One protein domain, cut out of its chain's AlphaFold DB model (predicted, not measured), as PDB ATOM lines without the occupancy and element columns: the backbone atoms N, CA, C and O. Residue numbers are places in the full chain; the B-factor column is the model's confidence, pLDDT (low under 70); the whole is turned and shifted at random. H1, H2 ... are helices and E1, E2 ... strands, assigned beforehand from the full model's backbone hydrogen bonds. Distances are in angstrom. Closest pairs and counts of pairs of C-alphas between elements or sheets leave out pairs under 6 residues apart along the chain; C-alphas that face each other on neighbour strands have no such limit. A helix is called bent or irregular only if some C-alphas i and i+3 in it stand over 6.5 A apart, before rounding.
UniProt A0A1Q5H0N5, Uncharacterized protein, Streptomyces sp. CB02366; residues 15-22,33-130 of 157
ATOM      1  N   GLU A  15     -34.723 -12.639 -22.854       96.62
ATOM      2  CA  GLU A  15     -34.154 -13.677 -21.982       96.62
ATOM      3  C   GLU A  15     -33.276 -14.682 -22.728       96.62
ATOM      4  O   GLU A  15     -32.395 -15.304 -22.143       96.62
ATOM      5  N   THR A  16     -33.531 -14.860 -24.022       95.38
ATOM      6  CA  THR A  16     -32.808 -15.821 -24.859       95.38
ATOM      7  C   THR A  16     -31.705 -15.174 -25.688       95.38
ATOM      8  O   THR A  16     -30.749 -15.843 -26.080       95.38
ATOM      9  N   TYR A  17     -31.822 -13.873 -25.955       96.31
ATOM     10  CA  TYR A  17     -30.880 -13.137 -26.790       96.31
ATOM     11  C   TYR A  17     -29.794 -12.438 -25.969       96.31
ATOM     12  O   TYR A  17     -28.601 -12.535 -26.276       96.31
ATOM     13  N   TYR A  18     -30.185 -11.741 -24.902       96.94
ATOM     14  CA  TYR A  18     -29.269 -10.994 -24.049       96.94
ATOM     15  C   TYR A  18     -28.655 -11.913 -22.999       96.94
ATOM     16  O   TYR A  18     -29.021 -11.917 -21.827       96.94
ATOM     17  N   MET A  19     -27.681 -12.698 -23.446       94.56
ATOM     18  CA  MET A  19     -26.960 -13.639 -22.599       94.56
ATOM     19  C   MET A  19     -25.667 -13.024 -22.043       94.56
ATOM     20  O   MET A  19     -25.010 -12.240 -22.749       94.56
ATOM     21  N   PRO A  20     -25.241 -13.426 -20.829       94.25
ATOM     22  CA  PRO A  20     -23.953 -13.023 -20.286       94.25
ATOM     23  C   PRO A  20     -22.812 -13.391 -21.244       94.25
ATOM     24  O   PRO A  20     -22.892 -14.389 -21.973       94.25
ATOM     25  N   PRO A  21     -21.722 -12.602 -21.274       91.75
ATOM     26  CA  PRO A  21     -20.569 -12.939 -22.093       91.75
ATOM     27  C   PRO A  21     -19.982 -14.296 -21.665       91.75
ATOM     28  O   PRO A  21     -20.046 -14.651 -20.483       91.75
ATOM     29  N   PRO A  22     -19.362 -15.050 -22.592       90.44
ATOM     30  CA  PRO A  22     -18.691 -16.294 -22.245       90.44
ATOM     31  C   PRO A  22     -17.667 -16.078 -21.118       90.44
ATOM     32  O   PRO A  22     -16.944 -15.074 -21.139       90.44
ATOM     33  N   SER A  33     -29.669 -14.618 -14.318       93.19
ATOM     34  CA  SER A  33     -30.985 -15.210 -14.028       93.19
ATOM     35  C   SER A  33     -31.870 -14.359 -13.112       93.19
ATOM     36  O   SER A  33     -33.085 -14.518 -13.121       93.19
ATOM     37  N   GLN A  34     -31.264 -13.467 -12.323       94.88
ATOM     38  CA  GLN A  34     -31.960 -12.546 -11.418       94.88
ATOM     39  C   GLN A  34     -32.204 -11.160 -12.032       94.88
ATOM     40  O   GLN A  34     -32.746 -10.285 -11.363       94.88
ATOM     41  N   VAL A  35     -31.762 -10.921 -13.271       97.38
ATOM     42  CA  VAL A  35     -31.977  -9.645 -13.960       97.38
ATOM     43  C   VAL A  35     -33.358  -9.682 -14.622       97.38
ATOM     44  O   VAL A  35     -33.613 -10.609 -15.393       97.38
ATOM     45  N   PRO A  36     -34.244  -8.705 -14.357       97.88
ATOM     46  CA  PRO A  36     -35.540  -8.620 -15.028       97.88
ATOM     47  C   PRO A  36     -35.404  -8.570 -16.554       97.88
ATOM     48  O   PRO A  36     -34.443  -8.001 -17.078       97.88
ATOM     49  N   GLY A  37     -36.373  -9.141 -17.273       97.88
ATOM     50  CA  GLY A  37     -36.314  -9.289 -18.730       97.88
ATOM     51  C   GLY A  37     -36.084  -7.966 -19.468       97.88
ATOM     52  O   GLY A  37     -35.233  -7.897 -20.358       97.88
ATOM     53  N   ALA A  38     -36.758  -6.891 -19.041       98.06
ATOM     54  CA  ALA A  38     -36.608  -5.556 -19.625       98.06
ATOM     55  C   ALA A  38     -35.233  -4.919 -19.343       98.06
ATOM     56  O   ALA A  38     -34.778  -4.040 -20.076       98.06
ATOM     57  N   GLU A  39     -34.527  -5.372 -18.305       98.38
ATOM     58  CA  GLU A  39     -33.230  -4.828 -17.886       98.38
ATOM     59  C   GLU A  39     -32.042  -5.535 -18.553       98.38
ATOM     60  O   GLU A  39     -30.916  -5.022 -18.552       98.38
ATOM     61  N   LEU A  40     -32.272  -6.693 -19.179       98.25
ATOM     62  CA  LEU A  40     -31.219  -7.481 -19.817       98.25
ATOM     63  C   LEU A  40     -30.487  -6.719 -20.930       98.25
ATOM     64  O   LEU A  40     -29.265  -6.840 -21.045       98.25
ATOM     65  N   ILE A  41     -31.186  -5.886 -21.711       97.62
ATOM     66  CA  ILE A  41     -30.556  -5.052 -22.749       97.62
ATOM     67  C   ILE A  41     -29.533  -4.075 -22.154       97.62
ATOM     68  O   ILE A  41     -28.493  -3.838 -22.763       97.62
ATOM     69  N   TYR A  42     -29.759  -3.557 -20.944       97.81
ATOM     70  CA  TYR A  42     -28.827  -2.640 -20.282       97.81
ATOM     71  C   TYR A  42     -27.549  -3.371 -19.861       97.81
ATOM     72  O   TYR A  42     -26.444  -2.902 -20.139       97.81
ATOM     73  N   ARG A  43     -27.682  -4.575 -19.283       96.62
ATOM     74  CA  ARG A  43     -26.534  -5.448 -18.971       96.62
ATOM     75  C   ARG A  43     -25.774  -5.855 -20.226       96.62
ATOM     76  O   ARG A  43     -24.539  -5.862 -20.249       96.62
ATOM     77  N   TRP A  44     -26.497  -6.160 -21.294       96.75
ATOM     78  CA  TRP A  44     -25.901  -6.495 -22.576       96.75
ATOM     79  C   TRP A  44     -25.175  -5.301 -23.202       96.75
ATOM     80  O   TRP A  44     -24.032  -5.447 -23.627       96.75
ATOM     81  N   ALA A  45     -25.767  -4.106 -23.200       96.44
ATOM     82  CA  ALA A  45     -25.146  -2.893 -23.727       96.44
ATOM     83  C   ALA A  45     -23.876  -2.520 -22.944       96.44
ATOM     84  O   ALA A  45     -22.851  -2.183 -23.543       96.44
ATOM     85  N   GLU A  46     -23.899  -2.658 -21.618       95.00
ATOM     86  CA  GLU A  46     -22.719  -2.457 -20.779       95.00
ATOM     87  C   GLU A  46     -21.604  -3.449 -21.135       95.00
ATOM     88  O   GLU A  46     -20.462  -3.050 -21.364       95.00
ATOM     89  N   THR A  47     -21.927  -4.740 -21.241       93.00
ATOM     90  CA  THR A  47     -20.916  -5.791 -21.437       93.00
ATOM     91  C   THR A  47     -20.428  -5.955 -22.874       93.00
ATOM     92  O   THR A  47     -19.266  -6.309 -23.079       93.00
ATOM     93  N   ARG A  48     -21.284  -5.730 -23.875       93.19
ATOM     94  CA  ARG A  48     -20.975  -5.940 -25.300       93.19
ATOM     95  C   ARG A  48     -20.643  -4.655 -26.037       93.19
ATOM     96  O   ARG A  48     -19.748  -4.677 -26.876       93.19
ATOM     97  N   LEU A  49     -21.332  -3.557 -25.730       92.88
ATOM     98  CA  LEU A  49     -21.112  -2.266 -26.392       92.88
ATOM     99  C   LEU A  49     -20.200  -1.332 -25.588       92.88
ATOM    100  O   LEU A  49     -19.864  -0.255 -26.075       92.88
ATOM    101  N   ASN A  50     -19.801  -1.724 -24.371       93.00
ATOM    102  CA  ASN A  50     -19.046  -0.884 -23.439       93.00
ATOM    103  C   ASN A  50     -19.752   0.461 -23.161       93.00
ATOM    104  O   ASN A  50     -19.111   1.500 -22.985       93.00
ATOM    105  N   ARG A  51     -21.092   0.451 -23.153       92.00
ATOM    106  CA  ARG A  51     -21.932   1.626 -22.900       92.00
ATOM    107  C   ARG A  51     -22.504   1.554 -21.491       92.00
ATOM    108  O   ARG A  51     -23.321   0.692 -21.193       92.00
ATOM    109  N   ARG A  52     -22.111   2.489 -20.627       90.38
ATOM    110  CA  ARG A  52     -22.658   2.606 -19.266       90.38
ATOM    111  C   ARG A  52     -23.960   3.399 -19.290       90.38
ATOM    112  O   ARG A  52     -23.962   4.599 -19.025       90.38
ATOM    113  N   VAL A  53     -25.043   2.730 -19.669       93.25
ATOM    114  CA  VAL A  53     -26.392   3.299 -19.629       93.25
ATOM    115  C   VAL A  53     -27.039   2.901 -18.302       93.25
ATOM    116  O   VAL A  53     -27.103   1.704 -18.022       93.25
ATOM    117  N   PRO A  54     -27.477   3.856 -17.462       94.81
ATOM    118  CA  PRO A  54     -28.194   3.518 -16.241       94.81
ATOM    119  C   PRO A  54     -29.524   2.846 -16.590       94.81
ATOM    120  O   PRO A  54     -30.190   3.239 -17.548       94.81
ATOM    121  N   VAL A  55     -29.896   1.837 -15.806       97.38
ATOM    122  CA  VAL A  55     -31.237   1.251 -15.865       97.38
ATOM    123  C   VAL A  55     -32.228   2.310 -15.365       97.38
ATOM    124  O   VAL A  55     -31.978   2.871 -14.293       97.38
ATOM    125  N   PRO A  56     -33.311   2.613 -16.103       97.38
ATOM    126  CA  PRO A  56     -34.309   3.557 -15.638       97.38
ATOM    127  C   PRO A  56     -34.931   3.119 -14.315       97.38
ATOM    128  O   PRO A  56     -35.166   1.931 -14.080       97.38
ATOM    129  N   THR A  57     -35.214   4.083 -13.451       96.44
ATOM    130  CA  THR A  57     -35.961   3.854 -12.205       96.44
ATOM    131  C   THR A  57     -37.390   4.363 -12.302       96.44
ATOM    132  O   THR A  57     -38.254   3.882 -11.578       96.44
ATOM    133  N   GLU A  58     -37.634   5.294 -13.221       96.81
ATOM    134  CA  GLU A  58     -38.915   5.959 -13.403       96.81
ATOM    135  C   GLU A  58     -39.664   5.414 -14.618       96.81
ATOM    136  O   GLU A  58     -39.091   4.810 -15.532       96.81
ATOM    137  N   THR A  59     -40.969   5.658 -14.625       97.38
ATOM    138  CA  THR A  59     -41.843   5.460 -15.782       97.38
ATOM    139  C   THR A  59     -42.186   6.804 -16.403       97.38
ATOM    140  O   THR A  59     -42.384   7.773 -15.673       97.38
ATOM    141  N   VAL A  60     -42.348   6.861 -17.724       96.81
ATOM    142  CA  VAL A  60     -42.900   8.041 -18.398       96.81
ATOM    143  C   VAL A  60     -44.404   8.112 -18.097       96.81
ATOM    144  O   VAL A  60     -45.138   7.218 -18.529       96.81
ATOM    145  N   PRO A  61     -44.884   9.134 -17.362       95.50
ATOM    146  CA  PRO A  61     -46.297   9.240 -17.011       95.50
ATOM    147  C   PRO A  61     -47.174   9.381 -18.256       95.50
ATOM    148  O   PRO A  61     -46.772  10.024 -19.224       95.50
ATOM    149  N   ASP A  62     -48.365   8.779 -18.214       95.56
ATOM    150  CA  ASP A  62     -49.406   8.876 -19.249       95.56
ATOM    151  C   ASP A  62     -48.968   8.461 -20.667       95.56
ATOM    152  O   ASP A  62     -49.658   8.741 -21.649       95.56
ATOM    153  N   HIS A  63     -47.829   7.774 -20.798       97.44
ATOM    154  CA  HIS A  63     -47.381   7.280 -22.090       97.44
ATOM    155  C   HIS A  63     -48.351   6.195 -22.589       97.44
ATOM    156  O   HIS A  63     -48.594   5.232 -21.857       97.44
ATOM    157  N   PRO A  64     -48.861   6.283 -23.834       96.44
ATOM    158  CA  PRO A  64     -49.883   5.360 -24.345       96.44
ATOM    159  C   PRO A  64     -49.387   3.913 -24.479       96.44
ATOM    160  O   PRO A  64     -50.182   2.987 -24.587       96.44
ATOM    161  N   GLY A  65     -48.070   3.729 -24.456       97.56
ATOM    162  CA  GLY A  65     -47.393   2.450 -24.620       97.56
ATOM    163  C   GLY A  65     -46.834   2.280 -26.027       97.56
ATOM    164  O   GLY A  65     -47.030   3.126 -26.897       97.56
ATOM    165  N   LEU A  66     -46.071   1.210 -26.223       98.19
ATOM    166  CA  LEU A  66     -45.484   0.827 -27.505       98.19
ATOM    167  C   LEU A  66     -45.913  -0.594 -27.830       98.19
ATOM    168  O   LEU A  66     -45.744  -1.476 -26.993       98.19
ATOM    169  N   TYR A  67     -46.427  -0.834 -29.030       98.38
ATOM    170  CA  TYR A  67     -46.779  -2.183 -29.454       98.38
ATOM    171  C   TYR A  67     -45.525  -3.021 -29.702       98.38
ATOM    172  O   TYR A  67     -44.612  -2.622 -30.431       98.38
ATOM    173  N   ALA A  68     -45.479  -4.196 -29.079       98.06
ATOM    174  CA  ALA A  68     -44.522  -5.227 -29.427       98.06
ATOM    175  C   ALA A  68     -44.942  -5.884 -30.743       98.06
ATOM    176  O   ALA A  68     -46.127  -6.085 -31.019       98.06
ATOM    177  N   ARG A  69     -43.957  -6.283 -31.542       97.44
ATOM    178  CA  ARG A  69     -44.191  -7.033 -32.779       97.44
ATOM    179  C   ARG A  69     -43.112  -8.085 -32.974       97.44
ATOM    180  O   ARG A  69     -42.068  -8.019 -32.323       97.44
ATOM    181  N   ILE A  70     -43.339  -9.033 -33.877       98.31
ATOM    182  CA  ILE A  70     -42.325 -10.029 -34.230       98.31
ATOM    183  C   ILE A  70     -41.710  -9.640 -35.567       98.31
ATOM    184  O   ILE A  70     -42.406  -9.533 -36.574       98.31
ATOM    185  N   ASP A  71     -40.394  -9.445 -35.568       97.31
ATOM    186  CA  ASP A  71     -39.616  -9.077 -36.746       97.31
ATOM    187  C   ASP A  71     -38.536 -10.139 -36.998       97.31
ATOM    188  O   ASP A  71     -37.614 -10.321 -36.195       97.31
ATOM    189  N   ASP A  72     -38.694 -10.910 -38.079       95.50
ATOM    190  CA  ASP A  72     -37.806 -12.009 -38.477       95.50
ATOM    191  C   ASP A  72     -37.579 -13.013 -37.329       95.50
ATOM    192  O   ASP A  72     -36.456 -13.397 -36.995       95.50
ATOM    193  N   GLY A  73     -38.674 -13.405 -36.670       96.38
ATOM    194  CA  GLY A  73     -38.648 -14.374 -35.575       96.38
ATOM    195  C   GLY A  73     -38.131 -13.826 -34.242       96.38
ATOM    196  O   GLY A  73     -37.654 -14.606 -33.418       96.38
ATOM    197  N   ARG A  74     -38.187 -12.508 -34.018       98.06
ATOM    198  CA  ARG A  74     -37.760 -11.862 -32.768       98.06
ATOM    199  C   ARG A  74     -38.842 -10.928 -32.252       98.06
ATOM    200  O   ARG A  74     -39.281 -10.060 -32.998       98.06
ATOM    201  N   TRP A  75     -39.211 -11.051 -30.984       98.50
ATOM    202  CA  TRP A  75     -40.004 -10.034 -30.303       98.50
ATOM    203  C   TRP A  75     -39.205  -8.743 -30.203       98.50
ATOM    204  O   TRP A  75     -38.134  -8.725 -29.593       98.50
ATOM    205  N   ILE A  76     -39.723  -7.668 -30.786       98.62
ATOM    206  CA  ILE A  76     -39.099  -6.349 -30.778       98.62
ATOM    207  C   ILE A  76     -40.058  -5.259 -30.302       98.62
ATOM    208  O   ILE A  76     -41.275  -5.370 -30.439       98.62
ATOM    209  N   GLY A  77     -39.474  -4.182 -29.787       98.31
ATOM    210  CA  GLY A  77     -40.122  -2.891 -29.583       98.31
ATOM    211  C   GLY A  77     -39.328  -1.798 -30.296       98.31
ATOM    212  O   GLY A  77     -38.100  -1.890 -30.415       98.31
ATOM    213  N   ILE A  78     -40.027  -0.770 -30.775       98.25
ATOM    214  CA  ILE A  78     -39.422   0.384 -31.447       98.25
ATOM    215  C   ILE A  78     -39.636   1.615 -30.586       98.25
ATOM    216  O   ILE A  78     -40.765   1.947 -30.239       98.25
ATOM    217  N   CYS A  79     -38.549   2.305 -30.260       98.06
ATOM    218  CA  CYS A  79     -38.628   3.545 -29.511       98.06
ATOM    219  C   CYS A  79     -39.184   4.673 -30.387       98.06
ATOM    220  O   CYS A  79     -38.498   5.164 -31.270       98.06
ATOM    221  N   ASP A  80     -40.355   5.182 -30.051       97.00
ATOM    222  CA  ASP A  80     -41.008   6.360 -30.637       97.00
ATOM    223  C   ASP A  80     -40.241   7.695 -30.463       97.00
ATOM    224  O   ASP A  80     -40.587   8.684 -31.097       97.00
ATOM    225  N   ALA A  81     -39.199   7.768 -29.616       97.00
ATOM    226  CA  ALA A  81     -38.339   8.967 -29.521       97.00
ATOM    227  C   ALA A  81     -37.184   8.994 -30.530       97.00
ATOM    228  O   ALA A  81     -36.645  10.067 -30.794       97.00
ATOM    229  N   CYS A  82     -36.693   7.835 -30.972       97.94
ATOM    230  CA  CYS A  82     -35.431   7.759 -31.721       97.94
ATOM    231  C   CYS A  82     -35.358   6.608 -32.728       97.94
ATOM    232  O   CYS A  82     -34.274   6.302 -33.221       97.94
ATOM    233  N   ASP A  83     -36.473   5.919 -32.956       97.75
ATOM    234  CA  ASP A  83     -36.650   4.789 -33.872       97.75
ATOM    235  C   ASP A  83     -35.711   3.595 -33.639       97.75
ATOM    236  O   ASP A  83     -35.613   2.679 -34.455       97.75
ATOM    237  N   SER A  84     -35.020   3.566 -32.495       97.81
ATOM    238  CA  SER A  84     -34.155   2.447 -32.133       97.81
ATOM    239  C   SER A  84     -34.983   1.208 -31.821       97.81
ATOM    240  O   SER A  84     -35.956   1.269 -31.066       97.81
ATOM    241  N   VAL A  85     -34.548   0.083 -32.378       98.25
ATOM    242  CA  VAL A  85     -35.217  -1.211 -32.263       98.25
ATOM    243  C   VAL A  85     -34.458  -2.093 -31.288       98.25
ATOM    244  O   VAL A  85     -33.249  -2.281 -31.430       98.25
ATOM    245  N   TRP A  86     -35.171  -2.677 -30.329       98.31
ATOM    246  CA  TRP A  86     -34.596  -3.603 -29.357       98.31
ATOM    247  C   TRP A  86     -35.418  -4.878 -29.284       98.31
ATOM    248  O   TRP A  86     -36.639  -4.835 -29.395       98.31
ATOM    249  N   ILE A  87     -34.745  -6.010 -29.066       98.62
ATOM    250  CA  ILE A  87     -35.423  -7.255 -28.695       98.62
ATOM    251  C   ILE A  87     -35.962  -7.075 -27.278       98.62
ATOM    252  O   ILE A  87     -35.241  -6.564 -26.419       98.62
ATOM    253  N   VAL A  88     -37.209  -7.467 -27.047       98.62
ATOM    254  CA  VAL A  88     -37.942  -7.201 -25.800       98.62
ATOM    255  C   VAL A  88     -38.304  -8.487 -25.066       98.62
ATOM    256  O   VAL A  88     -38.227  -9.585 -25.620       98.62
ATOM    257  N   SER A  89     -38.656  -8.346 -23.790       98.06
ATOM    258  CA  SER A  89     -39.296  -9.406 -23.018       98.06
ATOM    259  C   SER A  89     -40.806  -9.244 -23.125       98.06
ATOM    260  O   SER A  89     -41.327  -8.162 -22.874       98.06
ATOM    261  N   VAL A  90     -41.511 -10.326 -23.447       97.50
ATOM    262  CA  VAL A  90     -42.980 -10.370 -23.341       97.50
ATOM    263  C   VAL A  90     -43.452 -10.747 -21.932       97.50
ATOM    264  O   VAL A  90     -44.633 -10.647 -21.623       97.50
ATOM    265  N   LYS A  91     -42.528 -11.172 -21.058       97.00
ATOM    266  CA  LYS A  91     -42.794 -11.525 -19.651       97.00
ATOM    267  C   LYS A  91     -42.611 -10.341 -18.704       97.00
ATOM    268  O   LYS A  91     -43.195 -10.324 -17.626       97.00
ATOM    269  N   ASP A  92     -41.786  -9.378 -19.101       97.94
ATOM    270  CA  ASP A  92     -41.560  -8.106 -18.421       97.94
ATOM    271  C   ASP A  92     -41.904  -6.971 -19.405       97.94
ATOM    272  O   ASP A  92     -41.015  -6.500 -20.121       97.94
ATOM    273  N   PRO A  93     -43.191  -6.566 -19.495       97.19
ATOM    274  CA  PRO A  93     -43.710  -5.663 -20.524       97.19
ATOM    275  C   PRO A  93     -43.381  -4.188 -20.235       97.19
ATOM    276  O   PRO A  93     -44.233  -3.298 -20.279       97.19
ATOM    277  N   ARG A  94     -42.113  -3.913 -19.932       98.12
ATOM    278  CA  ARG A  94     -41.546  -2.570 -19.824       98.12
ATOM    279  C   ARG A  94     -40.592  -2.360 -20.988       98.12
ATOM    280  O   ARG A  94     -39.725  -3.191 -21.248       98.12
ATOM    281  N   PHE A  95     -40.709  -1.227 -21.665       98.56
ATOM    282  CA  PHE A  95     -39.757  -0.823 -22.688       98.56
ATOM    283  C   PHE A  95     -38.958   0.383 -22.215       98.56
ATOM    284  O   PHE A  95     -39.518   1.394 -21.804       98.56
ATOM    285  N   GLY A  96     -37.639   0.278 -22.295       98.00
ATOM    286  CA  GLY A  96     -36.702   1.371 -22.077       98.00
ATOM    287  C   GLY A  96     -35.703   1.389 -23.226       98.00
ATOM    288  O   GLY A  96     -35.480   0.367 -23.881       98.00
ATOM    289  N   CYS A  97     -35.113   2.547 -23.517       97.94
ATOM    290  CA  CYS A  97     -34.230   2.682 -24.674       97.94
ATOM    291  C   CYS A  97     -32.794   2.975 -24.254       97.94
ATOM    292  O   CYS A  97     -32.514   4.030 -23.690       97.94
ATOM    293  N   VAL A  98     -31.855   2.090 -24.602       97.38
ATOM    294  CA  VAL A  98     -30.424   2.305 -24.326       97.38
ATOM    295  C   VAL A  98     -29.753   3.313 -25.266       97.38
ATOM    296  O   VAL A  98     -28.652   3.774 -24.966       97.38
ATOM    297  N   GLU A  99     -30.395   3.673 -26.385       97.06
ATOM    298  CA  GLU A  99     -29.863   4.659 -27.338       97.06
ATOM    299  C   GLU A  99     -30.135   6.089 -26.860       97.06
ATOM    300  O   GLU A  99     -29.203   6.822 -26.530       97.06
ATOM    301  N   CYS A 100     -31.411   6.474 -26.747       96.69
ATOM    302  CA  CYS A 100     -31.800   7.812 -26.296       96.69
ATOM    303  C   CYS A 100     -31.977   7.937 -24.775       96.69
ATOM    304  O   CYS A 100     -32.241   9.033 -24.290       96.69
ATOM    305  N   ARG A 101     -31.789   6.841 -24.021       96.44
ATOM    306  CA  ARG A 101     -31.920   6.778 -22.549       96.44
ATOM    307  C   ARG A 101     -33.324   7.106 -22.050       96.44
ATOM    308  O   ARG A 101     -33.479   7.769 -21.032       96.44
ATOM    309  N   ARG A 102     -34.340   6.652 -22.783       95.69
ATOM    310  CA  ARG A 102     -35.739   6.793 -22.374       95.69
ATOM    311  C   ARG A 102     -36.013   5.962 -21.118       95.69
ATOM    312  O   ARG A 102     -35.554   4.819 -21.035       95.69
ATOM    313  N   ASP A 103     -36.797   6.548 -20.217       98.06
ATOM    314  CA  ASP A 103     -37.377   5.877 -19.055       98.06
ATOM    315  C   ASP A 103     -38.399   4.799 -19.452       98.06
ATOM    316  O   ASP A 103     -38.685   4.596 -20.635       98.06
ATOM    317  N   TRP A 104     -38.941   4.066 -18.479       98.44
ATOM    318  CA  TRP A 104     -39.852   2.965 -18.780       98.44
ATOM    319  C   TRP A 104     -41.175   3.458 -19.370       98.44
ATOM    320  O   TRP A 104     -41.870   4.280 -18.775       98.44
ATOM    321  N   VAL A 105     -41.563   2.900 -20.512       98.50
ATOM    322  CA  VAL A 105     -42.918   3.002 -21.062       98.50
ATOM    323  C   VAL A 105     -43.579   1.622 -21.082       98.50
ATOM    324  O   VAL A 105     -42.865   0.614 -21.138       98.50
ATOM    325  N   PRO A 106     -44.922   1.542 -21.050       98.44
ATOM    326  CA  PRO A 106     -45.614   0.271 -21.219       98.44
ATOM    327  C   PRO A 106     -45.261  -0.360 -22.569       98.44
ATOM    328  O   PRO A 106     -45.301   0.315 -23.598       98.44
ATOM    329  N   LEU A 107     -44.930  -1.648 -22.571       98.50
ATOM    330  CA  LEU A 107     -44.874  -2.448 -23.788       98.50
ATOM    331  C   LEU A 107     -46.200  -3.201 -23.920       98.50
ATOM    332  O   LEU A 107     -46.546  -4.011 -23.065       98.50
ATOM    333  N   ILE A 108     -46.943  -2.933 -24.986       98.50
ATOM    334  CA  ILE A 108     -48.216  -3.584 -25.272       98.50
ATOM    335  C   ILE A 108     -47.909  -4.906 -25.974       98.50
ATOM    336  O   ILE A 108     -47.375  -4.928 -27.083       98.50
ATOM    337  N   VAL A 109     -48.215  -6.005 -25.296       97.81
ATOM    338  CA  VAL A 109     -48.070  -7.378 -25.793       97.81
ATOM    339  C   VAL A 109     -49.463  -7.978 -25.998       97.81
ATOM    340  O   VAL A 109     -50.384  -7.570 -25.288       97.81
ATOM    341  N   PRO A 110     -49.647  -8.923 -26.938       97.06
ATOM    342  CA  PRO A 110     -50.941  -9.577 -27.102       97.06
ATOM    343  C   PRO A 110     -51.292 -10.420 -25.873       97.06
ATOM    344  O   PRO A 110     -50.408 -10.998 -25.237       97.06
ATOM    345  N   ASP A 111     -52.590 -10.565 -25.605       95.81
ATOM    346  CA  ASP A 111     -53.093 -11.446 -24.542       95.81
ATOM    347  C   ASP A 111     -52.693 -12.916 -24.772       95.81
ATOM    348  O   ASP A 111     -52.376 -13.638 -23.824       95.81
ATOM    349  N   ASP A 112     -52.673 -13.357 -26.037       96.88
ATOM    350  CA  ASP A 112     -52.220 -14.689 -26.446       96.88
ATOM    351  C   ASP A 112     -50.854 -14.630 -27.148       96.88
ATOM    352  O   ASP A 112     -50.741 -14.602 -28.376       96.88
ATOM    353  N   ILE A 113     -49.791 -14.630 -26.340       96.94
ATOM    354  CA  ILE A 113     -48.404 -14.659 -26.826       96.94
ATOM    355  C   ILE A 113     -48.140 -15.921 -27.659       96.94
ATOM    356  O   ILE A 113     -47.489 -15.843 -28.698       96.94
ATOM    357  N   ALA A 114     -48.642 -17.083 -27.231       96.12
ATOM    358  CA  ALA A 114     -48.384 -18.345 -27.921       96.12
ATOM    359  C   ALA A 114     -49.077 -18.389 -29.291       96.12
ATOM    360  O   ALA A 114     -48.483 -18.865 -30.261       96.12
ATOM    361  N   GLY A 115     -50.297 -17.856 -29.382       96.69
ATOM    362  CA  GLY A 115     -51.007 -17.651 -30.642       96.69
ATOM    363  C   GLY A 115     -50.235 -16.736 -31.590       96.69
ATOM    364  O   GLY A 115     -49.971 -17.127 -32.727       96.69
ATOM    365  N   ALA A 116     -49.773 -15.580 -31.106       97.00
ATOM    366  CA  ALA A 116     -48.969 -14.648 -31.901       97.00
ATOM    367  C   ALA A 116     -47.661 -15.282 -32.417       97.00
ATOM    368  O   ALA A 116     -47.293 -15.118 -33.583       97.00
ATOM    369  N   GLU A 117     -46.963 -16.052 -31.577       97.25
ATOM    370  CA  GLU A 117     -45.756 -16.777 -31.984       97.25
ATOM    371  C   GLU A 117     -46.063 -17.865 -33.024       97.25
ATOM    372  O   GLU A 117     -45.335 -17.986 -34.011       97.25
ATOM    373  N   ALA A 118     -47.152 -18.621 -32.856       96.56
ATOM    374  CA  ALA A 118     -47.576 -19.640 -33.815       96.56
ATOM    375  C   ALA A 118     -47.951 -19.034 -35.179       96.56
ATOM    376  O   ALA A 118     -47.536 -19.553 -36.219       96.56
ATOM    377  N   GLU A 119     -48.677 -17.913 -35.181       95.75
ATOM    378  CA  GLU A 119     -48.988 -17.151 -36.391       95.75
ATOM    379  C   GLU A 119     -47.711 -16.672 -37.080       95.75
ATOM    380  O   GLU A 119     -47.535 -16.895 -38.279       95.75
ATOM    381  N   ALA A 120     -46.776 -16.084 -36.329       96.19
ATOM    382  CA  ALA A 120     -45.499 -15.650 -36.878       96.19
ATOM    383  C   ALA A 120     -44.720 -16.817 -37.499       96.19
ATOM    384  O   ALA A 120     -44.198 -16.684 -38.605       96.19
ATOM    385  N   LEU A 121     -44.659 -17.977 -36.841       96.00
ATOM    386  CA  LEU A 121     -43.950 -19.156 -37.348       96.00
ATOM    387  C   LEU A 121     -44.539 -19.713 -38.648       96.00
ATOM    388  O   LEU A 121     -43.797 -20.298 -39.441       96.00
ATOM    389  N   ALA A 122     -45.837 -19.514 -38.891       95.31
ATOM    390  CA  ALA A 122     -46.492 -19.902 -40.136       95.31
ATOM    391  C   ALA A 122     -46.158 -18.966 -41.318       95.31
ATOM    392  O   ALA A 122     -46.348 -19.340 -42.478       95.31
ATOM    393  N   LEU A 123     -45.637 -17.761 -41.056       93.00
ATOM    394  CA  LEU A 123     -45.273 -16.790 -42.086       93.00
ATOM    395  C   LEU A 123     -43.858 -17.034 -42.619       93.00
ATOM    396  O   LEU A 123     -42.908 -17.241 -41.865       93.00
ATOM    397  N   GLN A 124     -43.673 -16.867 -43.933       90.38
ATOM    398  CA  GLN A 124     -42.372 -17.061 -44.587       90.38
ATOM    399  C   GLN A 124     -41.253 -16.193 -43.983       90.38
ATOM    400  O   GLN A 124     -40.122 -16.655 -43.848       90.38
ATOM    401  N   ARG A 125     -41.557 -14.934 -43.641       88.12
ATOM    402  CA  ARG A 125     -40.602 -13.985 -43.040       88.12
ATOM    403  C   ARG A 125     -40.863 -13.712 -41.556       88.12
ATOM    404  O   ARG A 125     -40.248 -12.813 -41.001       88.12
ATOM    405  N   ARG A 126     -41.763 -14.480 -40.925       94.75
ATOM    406  CA  ARG A 126     -42.101 -14.378 -39.494       94.75
ATOM    407  C   ARG A 126     -42.331 -12.943 -39.012       94.75
ATOM    408  O   ARG A 126     -41.859 -12.564 -37.944       94.75
ATOM    409  N   PHE A 127     -43.013 -12.151 -39.840       96.00
ATOM    410  CA  PHE A 127     -43.368 -10.767 -39.546       96.00
ATOM    411  C   PHE A 127     -44.798 -10.706 -39.048       96.00
ATOM    412  O   PHE A 127     -45.732 -10.786 -39.842       96.00
ATOM    413  N   TRP A 128     -44.953 -10.563 -37.741       96.94
ATOM    414  CA  TRP A 128     -46.255 -10.485 -37.098       96.94
ATOM    415  C   TRP A 128     -46.421  -9.126 -36.433       96.94
ATOM    416  O   TRP A 128     -45.475  -8.601 -35.846       96.94
ATOM    417  N   TRP A 129     -47.626  -8.574 -36.532       96.88
ATOM    418  CA  TRP A 129     -48.002  -7.272 -35.992       96.88
ATOM    419  C   TRP A 129     -49.156  -7.440 -35.018       96.88
ATOM    420  O   TRP A 129     -50.065  -8.228 -35.280       96.88
ATOM    421  N   HIS A 130     -49.155  -6.652 -33.942       94.94
ATOM    422  CA  HIS A 130     -50.296  -6.612 -33.040       94.94
ATOM    423  C   HIS A 130     -51.549  -6.131 -33.802       94.94
ATOM    424  O   HIS A 130     -51.454  -5.159 -34.561       94.94
TER     425      HIS A 130
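What this domain is: This is residues 15 to 22 and 33 to 130 of the 157 residues of an uncharacterized protein of Streptomyces sp. CB02366 (UniProt A0A1Q5H0N5). Two small antiparallel sheets, the three-stranded E1 E2 E3 and the hairpin E4 E5, make the middle, with helix H1 near E4 and E3 and helix H2 farther out, beside E1. From H1 a long unnamed stretch, residues 50 to 68, loops round past E5 to E1. The printed part has 106 residues, with the order H1 E1 E2 E3 E4 E5 H2; its class is mixed, with 45 residues in named elements, under half. It is compact, with a radius of gyration of the C-alphas of 13.8 A and spans of 40 by 39 by 25 A.

Where its parts are: H1, residues 37 to 49, begins at C-alpha (-36.314, -9.289, -18.730) and is 18.4 A long; it is irregular, but only just, with C-alphas 38 and 41 6.8 A apart. E1 is residues 69 to 71, E2 74 to 78, 12.4 A, and E3 85 to 87. E4 is residues 94 to 97 and E5 102 to 108, 16.5 A. H2, residues 113 to 122, 14.4 A, ends at C-alpha (-46.492, -19.902, -40.136).

How they stand to each other: E1 E2 E3 form a meander, each strand the antiparallel neighbour of the one before; N 69 and O 76 are 3.0 A apart, N 77 and O 86 2.9 A. In the antiparallel hairpin E4 and E5, N 105 and O 95 are 2.8 A apart. Residues 66 to 67 pair parallel with residues 107 to 108 of E5. The closest C-alphas of H1 and E4, Ala 38 and Arg 94, are 5.8 A apart. H2 only grazes the three-stranded sheet, with residues 116 to 121; its closest C-alpha pair with E1 is Ala 120 and Ile 70, 7.0 A. H1 and H2 are apart. Every O i to N i+4 pair is within hydrogen-bond range in H2, and 7 of 9 in H1.

The domain as a whole: The C-alphas farthest apart, of Pro 22 and Asp 62, are 39.8 A apart. Residues 23 to 32 are cut out, with 14.8 A between C-alphas 22 and 33. The link H1 to E1 is long. Mean pLDDT of the printed part is 96.5, and no printed residue is under 70.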